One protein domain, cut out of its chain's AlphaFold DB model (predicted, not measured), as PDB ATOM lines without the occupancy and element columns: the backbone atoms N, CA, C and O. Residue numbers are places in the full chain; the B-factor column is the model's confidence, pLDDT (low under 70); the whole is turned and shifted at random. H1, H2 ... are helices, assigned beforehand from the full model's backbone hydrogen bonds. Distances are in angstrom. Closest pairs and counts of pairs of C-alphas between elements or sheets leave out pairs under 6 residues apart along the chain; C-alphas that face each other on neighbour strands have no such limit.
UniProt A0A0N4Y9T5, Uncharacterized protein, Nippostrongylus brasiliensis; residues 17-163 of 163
ATOM      1  N   LYS A  17     199.484 239.790 198.077       92.62
ATOM      2  CA  LYS A  17     198.476 239.143 197.223       92.62
ATOM      3  C   LYS A  17     198.405 239.839 195.870       92.62
ATOM      4  O   LYS A  17     198.533 239.178 194.854       92.62
ATOM      5  N   PHE A  18     198.311 241.166 195.870       93.81
ATOM      6  CA  PHE A  18     198.384 241.958 194.644       93.81
ATOM      7  C   PHE A  18     199.639 241.641 193.819       93.81
ATOM      8  O   PHE A  18     199.542 241.423 192.618       93.81
ATOM      9  N   CYS A  19     200.807 241.603 194.463       92.56
ATOM     10  CA  CYS A  19     202.068 241.365 193.771       92.56
ATOM     11  C   CYS A  19     202.106 239.990 193.098       92.56
ATOM     12  O   CYS A  19     202.436 239.919 191.922       92.56
ATOM     13  N   LEU A  20     201.678 238.936 193.805       93.12
ATOM     14  CA  LEU A  20     201.594 237.586 193.244       93.12
ATOM     15  C   LEU A  20     200.690 237.533 192.005       93.12
ATOM     16  O   LEU A  20     201.108 237.006 190.989       93.12
ATOM     17  N   LEU A  21     199.511 238.163 192.045       96.12
ATOM     18  CA  LEU A  21     198.585 238.183 190.899       96.12
ATOM     19  C   LEU A  21     199.209 238.851 189.656       96.12
ATOM     20  O   LEU A  21     198.967 238.435 188.526       96.12
ATOM     21  N   ILE A  22     200.009 239.908 189.843       96.31
ATOM     22  CA  ILE A  22     200.691 240.580 188.724       96.31
ATOM     23  C   ILE A  22     201.884 239.766 188.219       96.31
ATOM     24  O   ILE A  22     202.118 239.736 187.010       96.31
ATOM     25  N   ASP A  23     202.624 239.123 189.119       94.69
ATOM     26  CA  ASP A  23     203.737 238.243 188.767       94.69
ATOM     27  C   ASP A  23     203.227 237.044 187.954       94.69
ATOM     28  O   ASP A  23     203.712 236.827 186.845       94.69
ATOM     29  N   ASP A  24     202.173 236.373 188.428       94.69
ATOM     30  CA  ASP A  24     201.520 235.248 187.747       94.69
ATOM     31  C   ASP A  24     200.982 235.673 186.369       94.69
ATOM     32  O   ASP A  24     201.186 234.988 185.364       94.69
ATOM     33  N   ALA A  25     200.348 236.849 186.279       97.06
ATOM     34  CA  ALA A  25     199.876 237.415 185.016       97.06
ATOM     35  C   ALA A  25     201.017 237.670 184.010       97.06
ATOM     36  O   ALA A  25     200.858 237.435 182.808       97.06
ATOM     37  N   HIS A  26     202.155 238.183 184.483       97.00
ATOM     38  CA  HIS A  26     203.325 238.459 183.651       97.00
ATOM     39  C   HIS A  26     204.034 237.166 183.216       97.00
ATOM     40  O   HIS A  26     204.421 237.034 182.054       97.00
ATOM     41  N   GLU A  27     204.186 236.202 184.125       96.81
ATOM     42  CA  GLU A  27     204.769 234.887 183.843       96.81
ATOM     43  C   GLU A  27     203.931 234.129 182.811       96.81
ATOM     44  O   GLU A  27     204.458 233.734 181.773       96.81
ATOM     45  N   MET A  28     202.611 234.055 183.002       97.06
ATOM     46  CA  MET A  28     201.712 233.353 182.083       97.06
ATOM     47  C   MET A  28     201.687 233.980 180.682       97.06
ATOM     48  O   MET A  28     201.668 233.272 179.673       97.06
ATOM     49  N   ASN A  29     201.739 235.312 180.588       98.12
ATOM     50  CA  ASN A  29     201.922 235.985 179.303       98.12
ATOM     51  C   ASN A  29     203.279 235.634 178.667       98.12
ATOM     52  O   ASN A  29     203.352 235.444 177.450       98.12
ATOM     53  N   GLY A  30     204.347 235.546 179.464       97.75
ATOM     54  CA  GLY A  30     205.670 235.096 179.028       97.75
ATOM     55  C   GLY A  30     205.657 233.674 178.464       97.75
ATOM     56  O   GLY A  30     206.174 233.449 177.369       97.75
ATOM     57  N   ASP A  31     204.998 232.747 179.153       96.69
ATOM     58  CA  ASP A  31     204.841 231.358 178.717       96.69
ATOM     59  C   ASP A  31     204.075 231.263 177.398       96.69
ATOM     60  O   ASP A  31     204.550 230.644 176.443       96.69
ATOM     61  N   CYS A  32     202.949 231.971 177.284       96.50
ATOM     62  CA  CYS A  32     202.213 232.081 176.026       96.50
ATOM     63  C   CYS A  32     203.105 232.599 174.883       96.50
ATOM     64  O   CYS A  32     203.076 232.054 173.781       96.50
ATOM     65  N   LEU A  33     203.932 233.624 175.121       97.75
ATOM     66  CA  LEU A  33     204.824 234.184 174.098       97.75
ATOM     67  C   LEU A  33     205.869 233.182 173.594       97.75
ATOM     68  O   LEU A  33     206.214 233.231 172.411       97.75
ATOM     69  N   MET A  34     206.350 232.284 174.461       95.88
ATOM     70  CA  MET A  34     207.268 231.205 174.080       95.88
ATOM     71  C   MET A  34     206.591 230.145 173.205       95.88
ATOM     72  O   MET A  34     207.249 229.531 172.374       95.88
ATOM     73  N   LEU A  35     205.279 229.947 173.354       93.19
ATOM     74  CA  LEU A  35     204.507 228.991 172.552       93.19
ATOM     75  C   LEU A  35     204.080 229.552 171.184       93.19
ATOM     76  O   LEU A  35     203.763 228.792 170.269       93.19
ATOM     77  N   MET A  36     204.056 230.877 171.025       93.88
ATOM     78  CA  MET A  36     203.643 231.547 169.787       93.88
ATOM     79  C   MET A  36     204.789 231.620 168.768       93.88
ATOM     80  O   MET A  36     205.370 232.679 168.530       93.88
ATOM     81  N   GLU A  37     205.134 230.496 168.150       90.19
ATOM     82  CA  GLU A  37     206.163 230.404 167.104       90.19
ATOM     83  C   GLU A  37     205.574 230.006 165.740       90.19
ATOM     84  O   GLU A  37     204.429 229.564 165.632       90.19
ATOM     85  N   GLY A  38     206.360 230.170 164.669       88.94
ATOM     86  CA  GLY A  38     205.959 229.772 163.318       88.94
ATOM     87  C   GLY A  38     204.716 230.519 162.828       88.94
ATOM     88  O   GLY A  38     204.720 231.744 162.744       88.94
ATOM     89  N   GLU A  39     203.648 229.785 162.507       87.44
ATOM     90  CA  GLU A  39     202.385 230.359 162.012       87.44
ATOM     91  C   GLU A  39     201.639 231.202 163.065       87.44
ATOM     92  O   GLU A  39     200.751 231.973 162.710       87.44
ATOM     93  N   LEU A  40     202.022 231.103 164.345       89.88
ATOM     94  CA  LEU A  40     201.491 231.925 165.440       89.88
ATOM     95  C   LEU A  40     202.328 233.186 165.721       89.88
ATOM     96  O   LEU A  40     201.969 233.972 166.599       89.88
ATOM     97  N   ASP A  41     203.415 233.430 164.977       93.00
ATOM     98  CA  ASP A  41     204.194 234.677 165.051       93.00
ATOM     99  C   ASP A  41     203.503 235.827 164.288       93.00
ATOM    100  O   ASP A  41     204.011 236.402 163.320       93.00
ATOM    101  N   GLY A  42     202.269 236.113 164.702       94.12
ATOM    102  CA  GLY A  42     201.357 237.043 164.054       94.12
ATOM    103  C   GLY A  42     201.086 238.313 164.862       94.12
ATOM    104  O   GLY A  42     201.922 238.832 165.613       94.12
ATOM    105  N   ASN A  43     199.889 238.866 164.673       96.75
ATOM    106  CA  ASN A  43     199.459 240.074 165.379       96.75
ATOM    107  C   ASN A  43     199.107 239.784 166.841       96.75
ATOM    108  O   ASN A  43     199.314 240.643 167.697       96.75
ATOM    109  N   GLY A  44     198.635 238.575 167.132       97.00
ATOM    110  CA  GLY A  44     198.404 238.045 168.467       97.00
ATOM    111  C   GLY A  44     199.666 238.080 169.310       97.00
ATOM    112  O   GLY A  44     199.639 238.665 170.390       97.00
ATOM    113  N   LYS A  45     200.794 237.571 168.793       98.00
ATOM    114  CA  LYS A  45     202.071 237.577 169.527       98.00
ATOM    115  C   LYS A  45     202.533 238.995 169.841       98.00
ATOM    116  O   LYS A  45     202.903 239.292 170.972       98.00
ATOM    117  N   LYS A  46     202.455 239.906 168.866       98.25
ATOM    118  CA  LYS A  46     202.815 241.325 169.052       98.25
ATOM    119  C   LYS A  46     201.919 242.018 170.078       98.25
ATOM    120  O   LYS A  46     202.404 242.798 170.896       98.25
ATOM    121  N   ALA A  47     200.614 241.756 170.028       98.44
ATOM    122  CA  ALA A  47     199.660 242.315 170.975       98.44
ATOM    123  C   ALA A  47     199.885 241.763 172.389       98.44
ATOM    124  O   ALA A  47     199.839 242.530 173.350       98.44
ATOM    125  N   LEU A  48     200.182 240.467 172.510       98.62
ATOM    126  CA  LEU A  48     200.503 239.822 173.777       98.62
ATOM    127  C   LEU A  48     201.831 240.317 174.357       98.62
ATOM    128  O   LEU A  48     201.899 240.594 175.546       98.62
ATOM    129  N   ASP A  49     202.860 240.519 173.534       98.56
ATOM    130  CA  ASP A  49     204.146 241.083 173.966       98.56
ATOM    131  C   ASP A  49     203.969 242.507 174.511       98.56
ATOM    132  O   ASP A  49     204.500 242.862 175.566       98.56
ATOM    133  N   LEU A  50     203.151 243.322 173.837       98.44
ATOM    134  CA  LEU A  50     202.784 244.644 174.337       98.44
ATOM    135  C   LEU A  50     201.999 244.559 175.654       98.44
ATOM    136  O   LEU A  50     202.298 245.311 176.582       98.44
ATOM    137  N   ALA A  51     201.014 243.661 175.748       98.50
ATOM    138  CA  ALA A  51     200.256 243.447 176.976       98.50
ATOM    139  C   ALA A  51     201.176 243.022 178.126       98.50
ATOM    140  O   ALA A  51     201.117 243.626 179.193       98.50
ATOM    141  N   ASN A  52     202.102 242.093 177.880       98.44
ATOM    142  CA  ASN A  52     203.064 241.622 178.867       98.44
ATOM    143  C   ASN A  52     203.941 242.761 179.405       98.44
ATOM    144  O   ASN A  52     204.065 242.949 180.612       98.44
ATOM    145  N   LYS A  53     204.467 243.614 178.515       98.12
ATOM    146  CA  LYS A  53     205.228 244.813 178.909       98.12
ATOM    147  C   LYS A  53     204.409 245.762 179.784       98.12
ATOM    148  O   LYS A  53     204.945 246.337 180.731       98.12
ATOM    149  N   ILE A  54     203.124 245.942 179.473       98.19
ATOM    150  CA  ILE A  54     202.223 246.792 180.261       98.19
ATOM    151  C   ILE A  54     201.950 246.160 181.631       98.19
ATOM    152  O   ILE A  54     202.007 246.880 182.626       98.19
ATOM    153  N   VAL A  55     201.725 244.844 181.709       96.94
ATOM    154  CA  VAL A  55     201.567 244.113 182.980       96.94
ATOM    155  C   VAL A  55     202.831 244.243 183.836       96.94
ATOM    156  O   VAL A  55     202.741 244.653 184.988       96.94
ATOM    157  N   GLY A  56     204.022 244.036 183.270       94.56
ATOM    158  CA  GLY A  56     205.284 244.220 184.000       94.56
ATOM    159  C   GLY A  56     205.500 245.659 184.494       94.56
ATOM    160  O   GLY A  56     206.118 245.892 185.534       94.56
ATOM    161  N   ALA A  57     204.947 246.661 183.801       94.44
ATOM    162  CA  ALA A  57     204.976 248.047 184.268       94.44
ATOM    163  C   ALA A  57     204.070 248.291 185.491       94.44
ATOM    164  O   ALA A  57     204.360 249.193 186.281       94.44
ATOM    165  N   VAL A  58     203.020 247.483 185.695       94.75
ATOM    166  CA  VAL A  58     202.130 247.573 186.865       94.75
ATOM    167  C   VAL A  58     202.894 247.301 188.165       94.75
ATOM    168  O   VAL A  58     202.707 248.042 189.130       94.75
ATOM    169  N   GLN A  59     203.817 246.331 188.190       88.06
ATOM    170  CA  GLN A  59     204.649 246.020 189.372       88.06
ATOM    171  C   GLN A  59     205.455 247.233 189.861       88.06
ATOM    172  O   GLN A  59     205.736 247.395 191.052       88.06
ATOM    173  N   LYS A  60     205.838 248.098 188.916       88.44
ATOM    174  CA  LYS A  60     206.699 249.264 189.145       88.44
ATOM    175  C   LYS A  60     205.907 250.547 189.386       88.44
ATOM    176  O   LYS A  60     206.525 251.568 189.708       88.44
ATOM    177  N   ALA A  61     204.583 250.505 189.220       90.38
ATOM    178  CA  ALA A  61     203.710 251.660 189.337       90.38
ATOM    179  C   ALA A  61     203.633 252.162 190.784       90.38
ATOM    180  O   ALA A  61     203.559 251.397 191.746       90.38
ATOM    181  N   GLU A  62     203.621 253.482 190.940       88.62
ATOM    182  CA  GLU A  62     203.360 254.104 192.233       88.62
ATOM    183  C   GLU A  62     201.873 254.007 192.589       88.62
ATOM    184  O   GLU A  62     201.007 253.938 191.716       88.62
ATOM    185  N   LYS A  63     201.550 254.090 193.885       87.12
ATOM    186  CA  LYS A  63     200.175 253.949 194.393       87.12
ATOM    187  C   LYS A  63     199.150 254.832 193.664       87.12
ATOM    188  O   LYS A  63     198.037 254.387 193.411       87.12
ATOM    189  N   GLN A  64     199.514 256.066 193.309       89.19
ATOM    190  CA  GLN A  64     198.618 257.002 192.609       89.19
ATOM    191  C   GLN A  64     198.376 256.626 191.136       89.19
ATOM    192  O   GLN A  64     197.362 257.007 190.560       89.19
ATOM    193  N   GLN A  65     199.297 255.877 190.528       93.12
ATOM    194  CA  GLN A  65     199.246 255.450 189.127       93.12
ATOM    195  C   GLN A  65     198.743 254.013 188.963       93.12
ATOM    196  O   GLN A  65     198.504 253.576 187.839       93.12
ATOM    197  N   LEU A  66     198.549 253.296 190.069       93.12
ATOM    198  CA  LEU A  66     198.233 251.877 190.070       93.12
ATOM    199  C   LEU A  66     196.932 251.544 189.338       93.12
ATOM    200  O   LEU A  66     196.930 250.721 188.428       93.12
ATOM    201  N   MET A  67     195.833 252.212 189.692       94.94
ATOM    202  CA  MET A  67     194.535 251.982 189.049       94.94
ATOM    203  C   MET A  67     194.553 252.319 187.545       94.94
ATOM    204  O   MET A  67     194.116 251.485 186.749       94.94
ATOM    205  N   PRO A  68     195.108 253.470 187.104       96.44
ATOM    206  CA  PRO A  68     195.346 253.720 185.682       96.44
ATOM    207  C   PRO A  68     196.197 252.645 184.988       96.44
ATOM    208  O   PRO A  68     195.878 252.255 183.864       96.44
ATOM    209  N   ALA A  69     197.256 252.153 185.639       96.94
ATOM    210  CA  ALA A  69     198.125 251.114 185.089       96.94
ATOM    211  C   ALA A  69     197.375 249.783 184.913       96.94
ATOM    212  O   ALA A  69     197.410 249.209 183.827       96.94
ATOM    213  N   LEU A  70     196.615 249.350 185.923       97.44
ATOM    214  CA  LEU A  70     195.766 248.154 185.864       97.44
ATOM    215  C   LEU A  70     194.696 248.255 184.774       97.44
ATOM    216  O   LEU A  70     194.505 247.324 183.994       97.44
ATOM    217  N   LYS A  71     194.044 249.415 184.651       97.94
ATOM    218  CA  LYS A  71     193.072 249.671 183.581       97.94
ATOM    219  C   LYS A  71     193.703 249.524 182.194       97.94
ATOM    220  O   LYS A  71     193.085 248.969 181.286       97.94
ATOM    221  N   ASN A  72     194.927 250.018 182.017       98.19
ATOM    222  CA  ASN A  72     195.659 249.871 180.760       98.19
ATOM    223  C   ASN A  72     196.095 248.422 180.513       98.19
ATOM    224  O   ASN A  72     195.991 247.961 179.377       98.19
ATOM    225  N   ALA A  73     196.511 247.699 181.555       98.25
ATOM    226  CA  ALA A  73     196.853 246.283 181.469       98.25
ATOM    227  C   ALA A  73     195.656 245.444 181.004       98.25
ATOM    228  O   ALA A  73     195.778 244.719 180.021       98.25
ATOM    229  N   ILE A  74     194.470 245.624 181.602       98.06
ATOM    230  CA  ILE A  74     193.254 244.914 181.163       98.06
ATOM    231  C   ILE A  74     192.912 245.250 179.710       98.06
ATOM    232  O   ILE A  74     192.627 244.351 178.925       98.06
ATOM    233  N   LYS A  75     192.967 246.526 179.306       98.56
ATOM    234  CA  LYS A  75     192.715 246.908 177.903       98.56
ATOM    235  C   LYS A  75     193.668 246.208 176.937       98.56
ATOM    236  O   LYS A  75     193.222 245.706 175.905       98.56
ATOM    237  N   ALA A  76     194.957 246.188 177.264       98.44
ATOM    238  CA  ALA A  76     195.964 245.537 176.443       98.44
ATOM    239  C   ALA A  76     195.733 244.023 176.383       98.44
ATOM    240  O   ALA A  76     195.732 243.464 175.291       98.44
ATOM    241  N   GLN A  77     195.429 243.387 177.518       98.38
ATOM    242  CA  GLN A  77     195.160 241.954 177.594       98.38
ATOM    243  C   GLN A  77     193.909 241.552 176.804       98.38
ATOM    244  O   GLN A  77     193.936 240.588 176.043       98.38
ATOM    245  N   LEU A  78     192.820 242.318 176.906       98.38
ATOM    246  CA  LEU A  78     191.608 242.088 176.113       98.38
ATOM    247  C   LEU A  78     191.879 242.238 174.614       98.38
ATOM    248  O   LEU A  78     191.355 241.467 173.809       98.38
ATOM    249  N   SER A  79     192.703 243.217 174.227       98.25
ATOM    250  CA  SER A  79     193.111 243.362 172.831       98.25
ATOM    251  C   SER A  79     193.986 242.197 172.376       98.25
ATOM    252  O   SER A  79     193.797 241.712 171.261       98.25
ATOM    253  N   ALA A  80     194.920 241.739 173.213       98.31
ATOM    254  CA  ALA A  80     195.763 240.584 172.929       98.31
ATOM    255  C   ALA A  80     194.915 239.326 172.740       98.31
ATOM    256  O   ALA A  80     195.063 238.658 171.725       98.31
ATOM    257  N   PHE A  81     193.946 239.073 173.624       97.62
ATOM    258  CA  PHE A  81     193.007 237.956 173.499       97.62
ATOM    259  C   PHE A  81     192.304 237.932 172.137       97.62
ATOM    260  O   PHE A  81     192.269 236.897 171.473       97.62
ATOM    261  N   VAL A  82     191.780 239.075 171.681       97.50
ATOM    262  CA  VAL A  82     191.112 239.167 170.373       97.50
ATOM    263  C   VAL A  82     192.073 238.846 169.225       97.50
ATOM    264  O   VAL A  82     191.686 238.134 168.302       97.50
ATOM    265  N   GLN A  83     193.310 239.347 169.279       97.94
ATOM    266  CA  GLN A  83     194.303 239.134 168.221       97.94
ATOM    267  C   GLN A  83     194.853 237.701 168.214       97.94
ATOM    268  O   GLN A  83     194.939 237.102 167.152       97.94
ATOM    269  N   VAL A  84     195.147 237.120 169.382       95.75
ATOM    270  CA  VAL A  84     195.561 235.711 169.525       95.75
ATOM    271  C   VAL A  84     194.480 234.791 168.968       95.75
ATOM    272  O   VAL A  84     194.760 233.915 168.155       95.75
ATOM    273  N   LYS A  85     193.220 235.039 169.336       93.88
ATOM    274  CA  LYS A  85     192.089 234.272 168.817       93.88
ATOM    275  C   LYS A  85     191.955 234.415 167.297       93.88
ATOM    276  O   LYS A  85     191.656 233.434 166.623       93.88
ATOM    277  N   ALA A  86     192.161 235.617 166.758       94.00
ATOM    278  CA  ALA A  86     192.117 235.864 165.319       94.00
ATOM    279  C   ALA A  86     193.228 235.110 164.576       94.00
ATOM    280  O   ALA A  86     192.914 234.399 163.625       94.00
ATOM    281  N   ASP A  87     194.478 235.197 165.036       93.44
ATOM    282  CA  ASP A  87     195.603 234.443 164.471       93.44
ATOM    283  C   ASP A  87     195.301 232.937 164.491       93.44
ATOM    284  O   ASP A  87     195.384 232.272 163.461       93.44
ATOM    285  N   CYS A  88     194.811 232.419 165.617       91.62
ATOM    286  CA  CYS A  88     194.399 231.023 165.735       91.62
ATOM    287  C   CYS A  88     193.301 230.616 164.743       91.62
ATOM    288  O   CYS A  88     193.360 229.528 164.176       91.62
ATOM    289  N   PHE A  89     192.314 231.477 164.477       89.00
ATOM    290  CA  PHE A  89     191.292 231.197 163.464       89.00
ATOM    291  C   PHE A  89     191.852 231.139 162.040       89.00
ATOM    292  O   PHE A  89     191.313 230.402 161.214       89.00
ATOM    293  N   THR A  90     192.916 231.889 161.733       87.88
ATOM    294  CA  THR A  90     193.526 231.864 160.391       87.88
ATOM    295  C   THR A  90     194.196 230.533 160.056       87.88
ATOM    296  O   THR A  90     194.341 230.222 158.876       87.88
ATOM    297  N   LEU A  91     194.508 229.712 161.064       82.56
ATOM    298  CA  LEU A  91     195.063 228.368 160.884       82.56
ATOM    299  C   LEU A  91     194.038 227.358 160.334       82.56
ATOM    300  O   LEU A  91     194.420 226.282 159.876       82.56
ATOM    301  N   GLY A  92     192.741 227.688 160.348       76.88
ATOM    302  CA  GLY A  92     191.682 226.848 159.782       76.88
ATOM    303  C   GLY A  92     191.636 225.451 160.410       76.88
ATOM    304  O   GLY A  92     191.468 225.314 161.619       76.88
ATOM    305  N   GLU A  93     191.787 224.408 159.589       69.56
ATOM    306  CA  GLU A  93     191.818 223.004 160.042       69.56
ATOM    307  C   GLU A  93     193.048 222.665 160.903       69.56
ATOM    308  O   GLU A  93     193.037 221.664 161.615       69.56
ATOM    309  N   SER A  94     194.081 223.513 160.885       64.75
ATOM    310  CA  SER A  94     195.278 223.383 161.726       64.75
ATOM    311  C   SER A  94     195.101 224.014 163.111       64.75
ATOM    312  O   SER A  94     196.062 224.076 163.879       64.75
ATOM    313  N   TYR A  95     193.889 224.480 163.448       73.00
ATOM    314  CA  TYR A  95     193.548 224.875 164.810       73.00
ATOM    315  C   TYR A  95     193.811 223.694 165.748       73.00
ATOM    316  O   TYR A  95     193.151 222.655 165.686       73.00
ATOM    317  N   ASN A  96     194.823 223.840 166.594       78.94
ATOM    318  CA  ASN A  96     195.337 222.765 167.424       78.94
ATOM    319  C   ASN A  96     195.132 223.082 168.913       78.94
ATOM    320  O   ASN A  96     194.722 224.177 169.299       78.94
ATOM    321  N   LYS A  97     195.470 222.109 169.760       84.62
ATOM    322  CA  LYS A  97     195.414 222.232 171.221       84.62
ATOM    323  C   LYS A  97     196.176 223.458 171.754       84.62
ATOM    324  O   LYS A  97     195.741 224.061 172.728       84.62
ATOM    325  N   THR A  98     197.265 223.868 171.094       88.62
ATOM    326  CA  THR A  98     198.030 225.069 171.464       88.62
ATOM    327  C   THR A  98     197.176 226.329 171.363       88.62
ATOM    328  O   THR A  98     197.255 227.180 172.238       88.62
ATOM    329  N   CYS A  99     196.309 226.455 170.358       90.31
ATOM    330  CA  CYS A  99     195.411 227.605 170.252       90.31
ATOM    331  C   CYS A  99     194.345 227.654 171.350       90.31
ATOM    332  O   CYS A  99     194.017 228.740 171.835       90.31
ATOM    333  N   GLU A 100     193.817 226.501 171.763       88.38
ATOM    334  CA  GLU A 100     192.892 226.418 172.899       88.38
ATOM    335  C   GLU A 100     193.581 226.835 174.196       88.38
ATOM    336  O   GLU A 100     193.048 227.662 174.936       88.38
ATOM    337  N   GLU A 101     194.791 226.325 174.419       89.62
ATOM    338  CA  GLU A 101     195.619 226.645 175.577       89.62
ATOM    339  C   GLU A 101     196.004 228.129 175.613       89.62
ATOM    340  O   GLU A 101     195.776 228.790 176.624       89.62
ATOM    341  N   LEU A 102     196.473 228.693 174.494       93.19
ATOM    342  CA  LEU A 102     196.788 230.118 174.375       93.19
ATOM    343  C   LEU A 102     195.562 230.992 174.644       93.19
ATOM    344  O   LEU A 102     195.627 231.939 175.424       93.19
ATOM    345  N   CYS A 103     194.417 230.680 174.030       92.38
ATOM    346  CA  CYS A 103     193.195 231.448 174.260       92.38
ATOM    347  C   CYS A 103     192.731 231.356 175.719       92.38
ATOM    348  O   CYS A 103     192.237 232.347 176.259       92.38
ATOM    349  N   PHE A 104     192.876 230.190 176.354       91.94
ATOM    350  CA  PHE A 104     192.550 230.001 177.762       91.94
ATOM    351  C   PHE A 104     193.478 230.822 178.663       91.94
ATOM    352  O   PHE A 104     192.985 231.629 179.446       91.94
ATOM    353  N   GLN A 105     194.796 230.674 178.521       94.38
ATOM    354  CA  GLN A 105     195.787 231.350 179.362       94.38
ATOM    355  C   GLN A 105     195.716 232.874 179.211       94.38
ATOM    356  O   GLN A 105     195.608 233.596 180.200       94.38
ATOM    357  N   VAL A 106     195.643 233.390 177.979       95.69
ATOM    358  CA  VAL A 106     195.521 234.839 177.729       95.69
ATOM    359  C   VAL A 106     194.240 235.409 178.348       95.69
ATOM    360  O   VAL A 106     194.242 236.543 178.835       95.69
ATOM    361  N   ALA A 107     193.149 234.639 178.361       94.75
ATOM    362  CA  ALA A 107     191.915 235.016 179.039       94.75
ATOM    363  C   ALA A 107     191.996 234.879 180.566       94.75
ATOM    364  O   ALA A 107     191.421 235.700 181.277       94.75
ATOM    365  N   PHE A 108     192.717 233.884 181.077       94.25
ATOM    366  CA  PHE A 108     192.935 233.692 182.507       94.25
ATOM    367  C   PHE A 108     193.686 234.880 183.115       94.25
ATOM    368  O   PHE A 108     193.272 235.410 184.142       94.25
ATOM    369  N   VAL A 109     194.678 235.417 182.402       97.19
ATOM    370  CA  VAL A 109     195.369 236.657 182.791       97.19
ATOM    371  C   VAL A 109     194.402 237.843 182.949       97.19
ATOM    372  O   VAL A 109     194.618 238.706 183.796       97.19
ATOM    373  N   VAL A 110     193.293 237.902 182.198       97.31
ATOM    374  CA  VAL A 110     192.260 238.934 182.424       97.31
ATOM    375  C   VAL A 110     191.636 238.782 183.814       97.31
ATOM    376  O   VAL A 110     191.442 239.786 184.494       97.31
ATOM    377  N   ALA A 111     191.340 237.554 184.249       94.94
ATOM    378  CA  ALA A 111     190.784 237.289 185.575       94.94
ATOM    379  C   ALA A 111     191.781 237.643 186.691       94.94
ATOM    380  O   ALA A 111     191.392 238.297 187.658       94.94
ATOM    381  N   GLU A 112     193.062 237.305 186.525       95.94
ATOM    382  CA  GLU A 112     194.144 237.685 187.447       95.94
ATOM    383  C   GLU A 112     194.266 239.209 187.596       95.94
ATOM    384  O   GLU A 112     194.284 239.747 188.706       95.94
ATOM    385  N   LEU A 113     194.234 239.950 186.483       98.00
ATOM    386  CA  LEU A 113     194.270 241.415 186.516       98.00
ATOM    387  C   LEU A 113     193.031 242.024 187.194       98.00
ATOM    388  O   LEU A 113     193.138 243.063 187.848       98.00
ATOM    389  N   ILE A 114     191.858 241.396 187.068       97.56
ATOM    390  CA  ILE A 114     190.639 241.827 187.772       97.56
ATOM    391  C   ILE A 114     190.753 241.546 189.274       97.56
ATOM    392  O   ILE A 114     190.422 242.420 190.076       97.56
ATOM    393  N   GLN A 115     191.269 240.380 189.672       96.44
ATOM    394  CA  GLN A 115     191.569 240.092 191.078       96.44
ATOM    395  C   GLN A 115     192.562 241.109 191.646       96.44
ATOM    396  O   GLN A 115     192.354 241.634 192.739       96.44
ATOM    397  N   ALA A 116     193.592 241.475 190.879       96.31
ATOM    398  CA  ALA A 116     194.559 242.481 191.293       96.31
ATOM    399  C   ALA A 116     193.900 243.853 191.507       96.31
ATOM    400  O   ALA A 116     194.262 244.566 192.441       96.31
ATOM    401  N   ILE A 117     192.898 244.212 190.695       96.88
ATOM    402  CA  ILE A 117     192.084 245.411 190.924       96.88
ATOM    403  C   ILE A 117     191.322 245.320 192.240       96.88
ATOM    404  O   ILE A 117     191.404 246.265 193.020       96.88
ATOM    405  N   ILE A 118     190.609 244.221 192.500       96.38
ATOM    406  CA  ILE A 118     189.838 244.030 193.740       96.38
ATOM    407  C   ILE A 118     190.733 244.273 194.963       96.38
ATOM    408  O   ILE A 118     190.370 245.029 195.862       96.38
ATOM    409  N   GLU A 119     191.949 243.728 194.952       95.25
ATOM    410  CA  GLU A 119     192.902 243.847 196.062       95.25
ATOM    411  C   GLU A 119     193.329 245.283 196.389       95.25
ATOM    412  O   GLU A 119     193.654 245.595 197.538       95.25
ATOM    413  N   VAL A 120     193.357 246.175 195.397       94.12
ATOM    414  CA  VAL A 120     193.938 247.521 195.547       94.12
ATOM    415  C   VAL A 120     192.961 248.653 195.274       94.12
ATOM    416  O   VAL A 120     193.324 249.825 195.416       94.12
ATOM    417  N   HIS A 121     191.720 248.332 194.908       94.94
ATOM    418  CA  HIS A 121     190.701 249.331 194.641       94.94
ATOM    419  C   HIS A 121     190.463 250.187 195.907       94.94
ATOM    420  O   HIS A 121     190.339 249.652 197.006       94.94
ATOM    421  N   PRO A 122     190.407 251.524 195.822       93.06
ATOM    422  CA  PRO A 122     190.275 252.364 197.019       93.06
ATOM    423  C   PRO A 122     188.839 252.461 197.557       93.06
ATOM    424  O   PRO A 122     188.635 252.902 198.684       93.06
ATOM    425  N   ASN A 123     187.843 252.114 196.741       96.06
ATOM    426  CA  ASN A 123     186.425 252.168 197.092       96.06
ATOM    427  C   ASN A 123     185.886 250.740 197.266       96.06
ATOM    428  O   ASN A 123     185.937 249.964 196.313       96.06
ATOM    429  N   GLU A 124     185.381 250.439 198.465       95.25
ATOM    430  CA  GLU A 124     184.862 249.121 198.860       95.25
ATOM    431  C   GLU A 124     183.566 248.734 198.134       95.25
ATOM    432  O   GLU A 124     183.424 247.589 197.731       95.25
ATOM    433  N   GLU A 125     182.651 249.673 197.879       96.25
ATOM    434  CA  GLU A 125     181.421 249.399 197.113       96.25
ATOM    435  C   GLU A 125     181.759 248.917 195.696       96.25
ATOM    436  O   GLU A 125     181.239 247.906 195.227       96.25
ATOM    437  N   LYS A 126     182.724 249.584 195.054       95.50
ATOM    438  CA  LYS A 126     183.241 249.163 193.750       95.50
ATOM    439  C   LYS A 126     183.981 247.825 193.812       95.50
ATOM    440  O   LYS A 126     183.923 247.088 192.839       95.50
ATOM    441  N   LYS A 127     184.667 247.484 194.913       95.81
ATOM    442  CA  LYS A 127     185.264 246.141 195.060       95.81
ATOM    443  C   LYS A 127     184.193 245.069 195.030       95.81
ATOM    444  O   LYS A 127     184.316 244.152 194.232       95.81
ATOM    445  N   THR A 128     183.151 245.225 195.844       96.50
ATOM    446  CA  THR A 128     182.036 244.276 195.903       96.50
ATOM    447  C   THR A 128     181.381 244.116 194.534       96.50
ATOM    448  O   THR A 128     181.167 242.995 194.087       96.50
ATOM    449  N   GLU A 129     181.136 245.218 193.819       97.06
ATOM    450  CA  GLU A 129     180.589 245.172 192.456       97.06
ATOM    451  C   GLU A 129     181.501 244.377 191.498       97.06
ATOM    452  O   GLU A 129     181.038 243.511 190.754       97.06
ATOM    453  N   ILE A 130     182.816 244.620 191.542       96.44
ATOM    454  CA  ILE A 130     183.804 243.912 190.712       96.44
ATOM    455  C   ILE A 130     183.888 242.422 191.096       96.44
ATOM    456  O   ILE A 130     183.953 241.572 190.207       96.44
ATOM    457  N   GLU A 131     183.851 242.087 192.388       95.56
ATOM    458  CA  GLU A 131     183.817 240.709 192.899       95.56
ATOM    459  C   GLU A 131     182.568 239.957 192.422       95.56
ATOM    460  O   GLU A 131     182.668 238.821 191.953       95.56
ATOM    461  N   GLU A 132     181.395 240.591 192.472       95.31
ATOM    462  CA  GLU A 132     180.143 240.017 191.976       95.31
ATOM    463  C   GLU A 132     180.208 239.741 190.470       95.31
ATOM    464  O   GLU A 132     179.776 238.678 190.009       95.31
ATOM    465  N   ILE A 133     180.788 240.653 189.687       95.25
ATOM    466  CA  ILE A 133     180.992 240.453 188.248       95.25
ATOM    467  C   ILE A 133     181.964 239.298 187.995       95.25
ATOM    468  O   ILE A 133     181.674 238.426 187.170       95.25
ATOM    469  N   LEU A 134     183.088 239.261 188.715       93.44
ATOM    470  CA  LEU A 134     184.093 238.209 188.586       93.44
ATOM    471  C   LEU A 134     183.528 236.836 188.969       93.44
ATOM    472  O   LEU A 134     183.829 235.848 188.302       93.44
ATOM    473  N   SER A 135     182.643 236.768 189.970       92.06
ATOM    474  CA  SER A 135     182.024 235.519 190.433       92.06
ATOM    475  C   SER A 135     181.257 234.766 189.335       92.06
ATOM    476  O   SER A 135     181.079 233.550 189.405       92.06
ATOM    477  N   ARG A 136     180.863 235.455 188.256       89.88
ATOM    478  CA  ARG A 136     180.231 234.844 187.077       89.88
ATOM    479  C   ARG A 136     181.182 233.910 186.320       89.88
ATOM    480  O   ARG A 136     180.716 233.056 185.567       89.88
ATOM    481  N   LEU A 137     182.495 234.043 186.524       87.19
ATOM    482  CA  LEU A 137     183.510 233.148 185.969       87.19
ATOM    483  C   LEU A 137     183.662 231.840 186.763       87.19
ATOM    484  O   LEU A 137     184.146 230.862 186.202       87.19
ATOM    485  N   VAL A 138     183.157 231.750 188.002       72.75
ATOM    486  CA  VAL A 138     183.262 230.551 188.869       72.75
ATOM    487  C   VAL A 138     182.607 229.312 188.240       72.75
ATOM    488  O   VAL A 138     183.007 228.176 188.494       72.75
ATOM    489  N   MET A 139     181.618 229.505 187.360       61.66
ATOM    490  CA  MET A 139     181.001 228.409 186.599       61.66
ATOM    491  C   MET A 139     181.943 227.768 185.571       61.66
ATOM    492  O   MET A 139     181.683 226.650 185.128       61.66
ATOM    493  N   TYR A 140     183.028 228.450 185.215       61.09
ATOM    494  CA  TYR A 140     184.003 228.013 184.223       61.09
ATOM    495  C   TYR A 140     185.290 227.457 184.852       61.09
ATOM    496  O   TYR A 140     186.028 226.763 184.169       61.09
ATOM    497  N   GLU A 141     185.540 227.683 186.147       54.12
ATOM    498  CA  GLU A 141     186.731 227.185 186.865       54.12
ATOM    499  C   GLU A 141     186.675 225.679 187.193       54.12
ATOM    500  O   GLU A 141     187.672 225.083 187.595       54.12
ATOM    501  N   ARG A 142     185.518 225.021 187.023       51.09
ATOM    502  CA  ARG A 142     185.316 223.594 187.365       51.09
ATOM    503  C   ARG A 142     185.625 222.601 186.231       51.09
ATOM    504  O   ARG A 142     185.225 221.441 186.313       51.09
ATOM    505  N   GLY A 143     186.344 223.026 185.198       49.22
ATOM    506  CA  GLY A 143     186.809 222.198 184.082       49.22
ATOM    507  C   GLY A 143     187.244 223.073 182.908       49.22
ATOM    508  O   GLY A 143     187.049 224.280 182.953       49.22
ATOM    509  N   GLU A 144     187.802 222.489 181.850       54.12
ATOM    510  CA  GLU A 144     188.032 223.161 180.558       54.12
ATOM    511  C   GLU A 144     186.675 223.518 179.915       54.12
ATOM    512  O   GLU A 144     186.238 222.904 178.945       54.12
ATOM    513  N   VAL A 145     185.921 224.439 180.523       59.28
ATOM    514  CA  VAL A 145     184.556 224.745 180.105       59.28
ATOM    515  C   VAL A 145     184.630 225.535 178.801       59.28
ATOM    516  O   VAL A 145     185.180 226.648 178.783       59.28
ATOM    517  N   PRO A 146     184.047 225.014 177.704       68.69
ATOM    518  CA  PRO A 146     183.975 225.743 176.452       68.69
ATOM    519  C   PRO A 146     183.367 227.127 176.687       68.69
ATOM    520  O   PRO A 146     182.290 227.265 177.262       68.69
ATOM    521  N   GLY A 147     184.069 228.167 176.240       82.69
ATOM    522  CA  GLY A 147     183.592 229.544 176.344       82.69
ATOM    523  C   GLY A 147     184.170 230.373 177.491       82.69
ATOM    524  O   GLY A 147     183.895 231.574 177.493       82.69
ATOM    525  N   PHE A 148     185.019 229.815 178.370       88.62
ATOM    526  CA  PHE A 148     185.720 230.596 179.407       88.62
ATOM    527  C   PHE A 148     186.369 231.861 178.836       88.62
ATOM    528  O   PHE A 148     186.104 232.958 179.318       88.62
ATOM    529  N   GLY A 149     187.132 231.738 177.743       89.88
ATOM    530  CA  GLY A 149     187.826 232.887 177.157       89.88
ATOM    531  C   GLY A 149     186.892 234.027 176.733       89.88
ATOM    532  O   GLY A 149     187.170 235.199 176.977       89.88
ATOM    533  N   ASN A 150     185.726 233.700 176.165       91.62
ATOM    534  CA  ASN A 150     184.738 234.717 175.798       91.62
ATOM    535  C   ASN A 150     184.063 235.326 177.037       91.62
ATOM    536  O   ASN A 150     183.770 236.522 177.034       91.62
ATOM    537  N   ALA A 151     183.813 234.523 178.075       92.62
ATOM    538  CA  ALA A 151     183.243 234.990 179.333       92.62
ATOM    539  C   ALA A 151     184.204 235.948 180.053       92.62
ATOM    540  O   ALA A 151     183.799 237.054 180.406       92.62
ATOM    541  N   ALA A 152     185.483 235.582 180.175       94.06
ATOM    542  CA  ALA A 152     186.531 236.432 180.736       94.06
ATOM    543  C   ALA A 152     186.686 237.739 179.941       94.06
ATOM    544  O   ALA A 152     186.753 238.817 180.529       94.06
ATOM    545  N   TYR A 153     186.641 237.678 178.604       95.31
ATOM    546  CA  TYR A 153     186.643 238.878 177.762       95.31
ATOM    547  C   TYR A 153     185.427 239.786 178.020       95.31
ATOM    548  O   TYR A 153     185.561 241.009 178.097       95.31
ATOM    549  N   ALA A 154     184.228 239.209 178.145       96.06
ATOM    550  CA  ALA A 154     183.010 239.965 178.428       96.06
ATOM    551  C   ALA A 154     183.067 240.636 179.808       96.06
ATOM    552  O   ALA A 154     182.829 241.839 179.903       96.06
ATOM    553  N   VAL A 155     183.461 239.878 180.834       95.75
ATOM    554  CA  VAL A 155     183.665 240.367 182.202       95.75
ATOM    555  C   VAL A 155     184.711 241.482 182.232       95.75
ATOM    556  O   VAL A 155     184.437 242.554 182.760       95.75
ATOM    557  N   GLY A 156     185.864 241.312 181.577       96.88
ATOM    558  CA  GLY A 156     186.894 242.351 181.521       96.88
ATOM    559  C   GLY A 156     186.407 243.663 180.900       96.88
ATOM    560  O   GLY A 156     186.750 244.739 181.389       96.88
ATOM    561  N   LYS A 157     185.553 243.609 179.868       98.12
ATOM    562  CA  LYS A 157     184.926 244.821 179.307       98.12
ATOM    563  C   LYS A 157     183.970 245.503 180.285       98.12
ATOM    564  O   LYS A 157     183.921 246.730 180.302       98.12
ATOM    565  N   GLU A 158     183.209 244.730 181.053       97.62
ATOM    566  CA  GLU A 158     182.289 245.255 182.066       97.62
ATOM    567  C   GLU A 158     183.063 245.945 183.194       97.62
ATOM    568  O   GLU A 158     182.789 247.103 183.499       97.62
ATOM    569  N   ILE A 159     184.125 245.310 183.705       95.44
ATOM    570  CA  ILE A 159     185.007 245.910 184.717       95.44
ATOM    571  C   ILE A 159     185.627 247.222 184.220       95.44
ATOM    572  O   ILE A 159     185.650 248.209 184.952       95.44
ATOM    573  N   LEU A 160     186.074 247.285 182.958       95.88
ATOM    574  CA  LEU A 160     186.631 248.512 182.371       95.88
ATOM    575  C   LEU A 160     185.659 249.701 182.337       95.88
ATOM    576  O   LEU A 160     186.125 250.841 182.235       95.88
ATOM    577  N   ALA A 161     184.349 249.452 182.365       94.81
ATOM    578  CA  ALA A 161     183.332 250.498 182.409       94.81
ATOM    579  C   ALA A 161     183.130 251.065 183.827       94.81
ATOM    580  O   ALA A 161     182.650 252.190 183.965       94.81
ATOM    581  N   ILE A 162     183.515 250.310 184.859       91.75
ATOM    582  CA  ILE A 162     183.336 250.654 186.278       91.75
ATOM    583  C   ILE A 162     184.552 251.410 186.827       91.75
ATOM    584  O   ILE A 162     184.408 252.340 187.634       91.75
ATOM    585  N   ILE A 163     185.755 251.009 186.403       88.88
ATOM    586  CA  ILE A 163     187.037 251.554 186.882       88.88
ATOM    587  C   ILE A 163     187.521 252.761 186.085       88.88
ATOM    588  O   ILE A 163     187.237 252.863 184.871       88.88
TER     589      ILE A 163
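Overview. This is residues 17 to 163 of the 163 residues of an uncharacterized protein of Nippostrongylus brasiliensis (UniProt A0A0N4Y9T5). Four longer helices, H1 to H4, stand side by side, and the shorter hairpin of H5 and H6 packs on H4, with H6 also on H3. Together the six make an up-and-down bundle, each helix running against the one before it. The printed part has 147 residues with six named helices in chain order and no named strand: all helix. It is compact, radius of gyration of the C-alphas 14.8 A, spanning 47 by 32 by 23 A.

Along the chain. Find C-alpha 17 at (198.476, 239.143, 197.223), where H1, residues 17 to 35, begins. Read on through H2, residues 43 to 59, H3, residues 66 to 90, 36.1 A long, H4, residues 97 to 120, 35.1 A long, and H5, residues 124 to 135, to H6, residues 148 to 162, ending at (183.336, 250.654, 186.278).

Arrangement. Look first at the hub, H4, which touches H1 (closest C-alphas Ala 25 and Val 109, 5.1 A), opposite ways at a shallow tilt of 19 degrees. H6 touches residues 103 to 114 of H4 alone, the same way at 29 degrees. H1 and H5 are apart. Every O i to N i+4 pair is within hydrogen-bond range in H1, H3 and H5, but 12 of 13 in H2, 18 of 20 in H4 and 10 of 11 in H6.

Size, cuts and confidence. The printed part has no cut; the H5 to H6 link is long, and pLDDT is under 70 at residues 93 to 94 and 139 to 146.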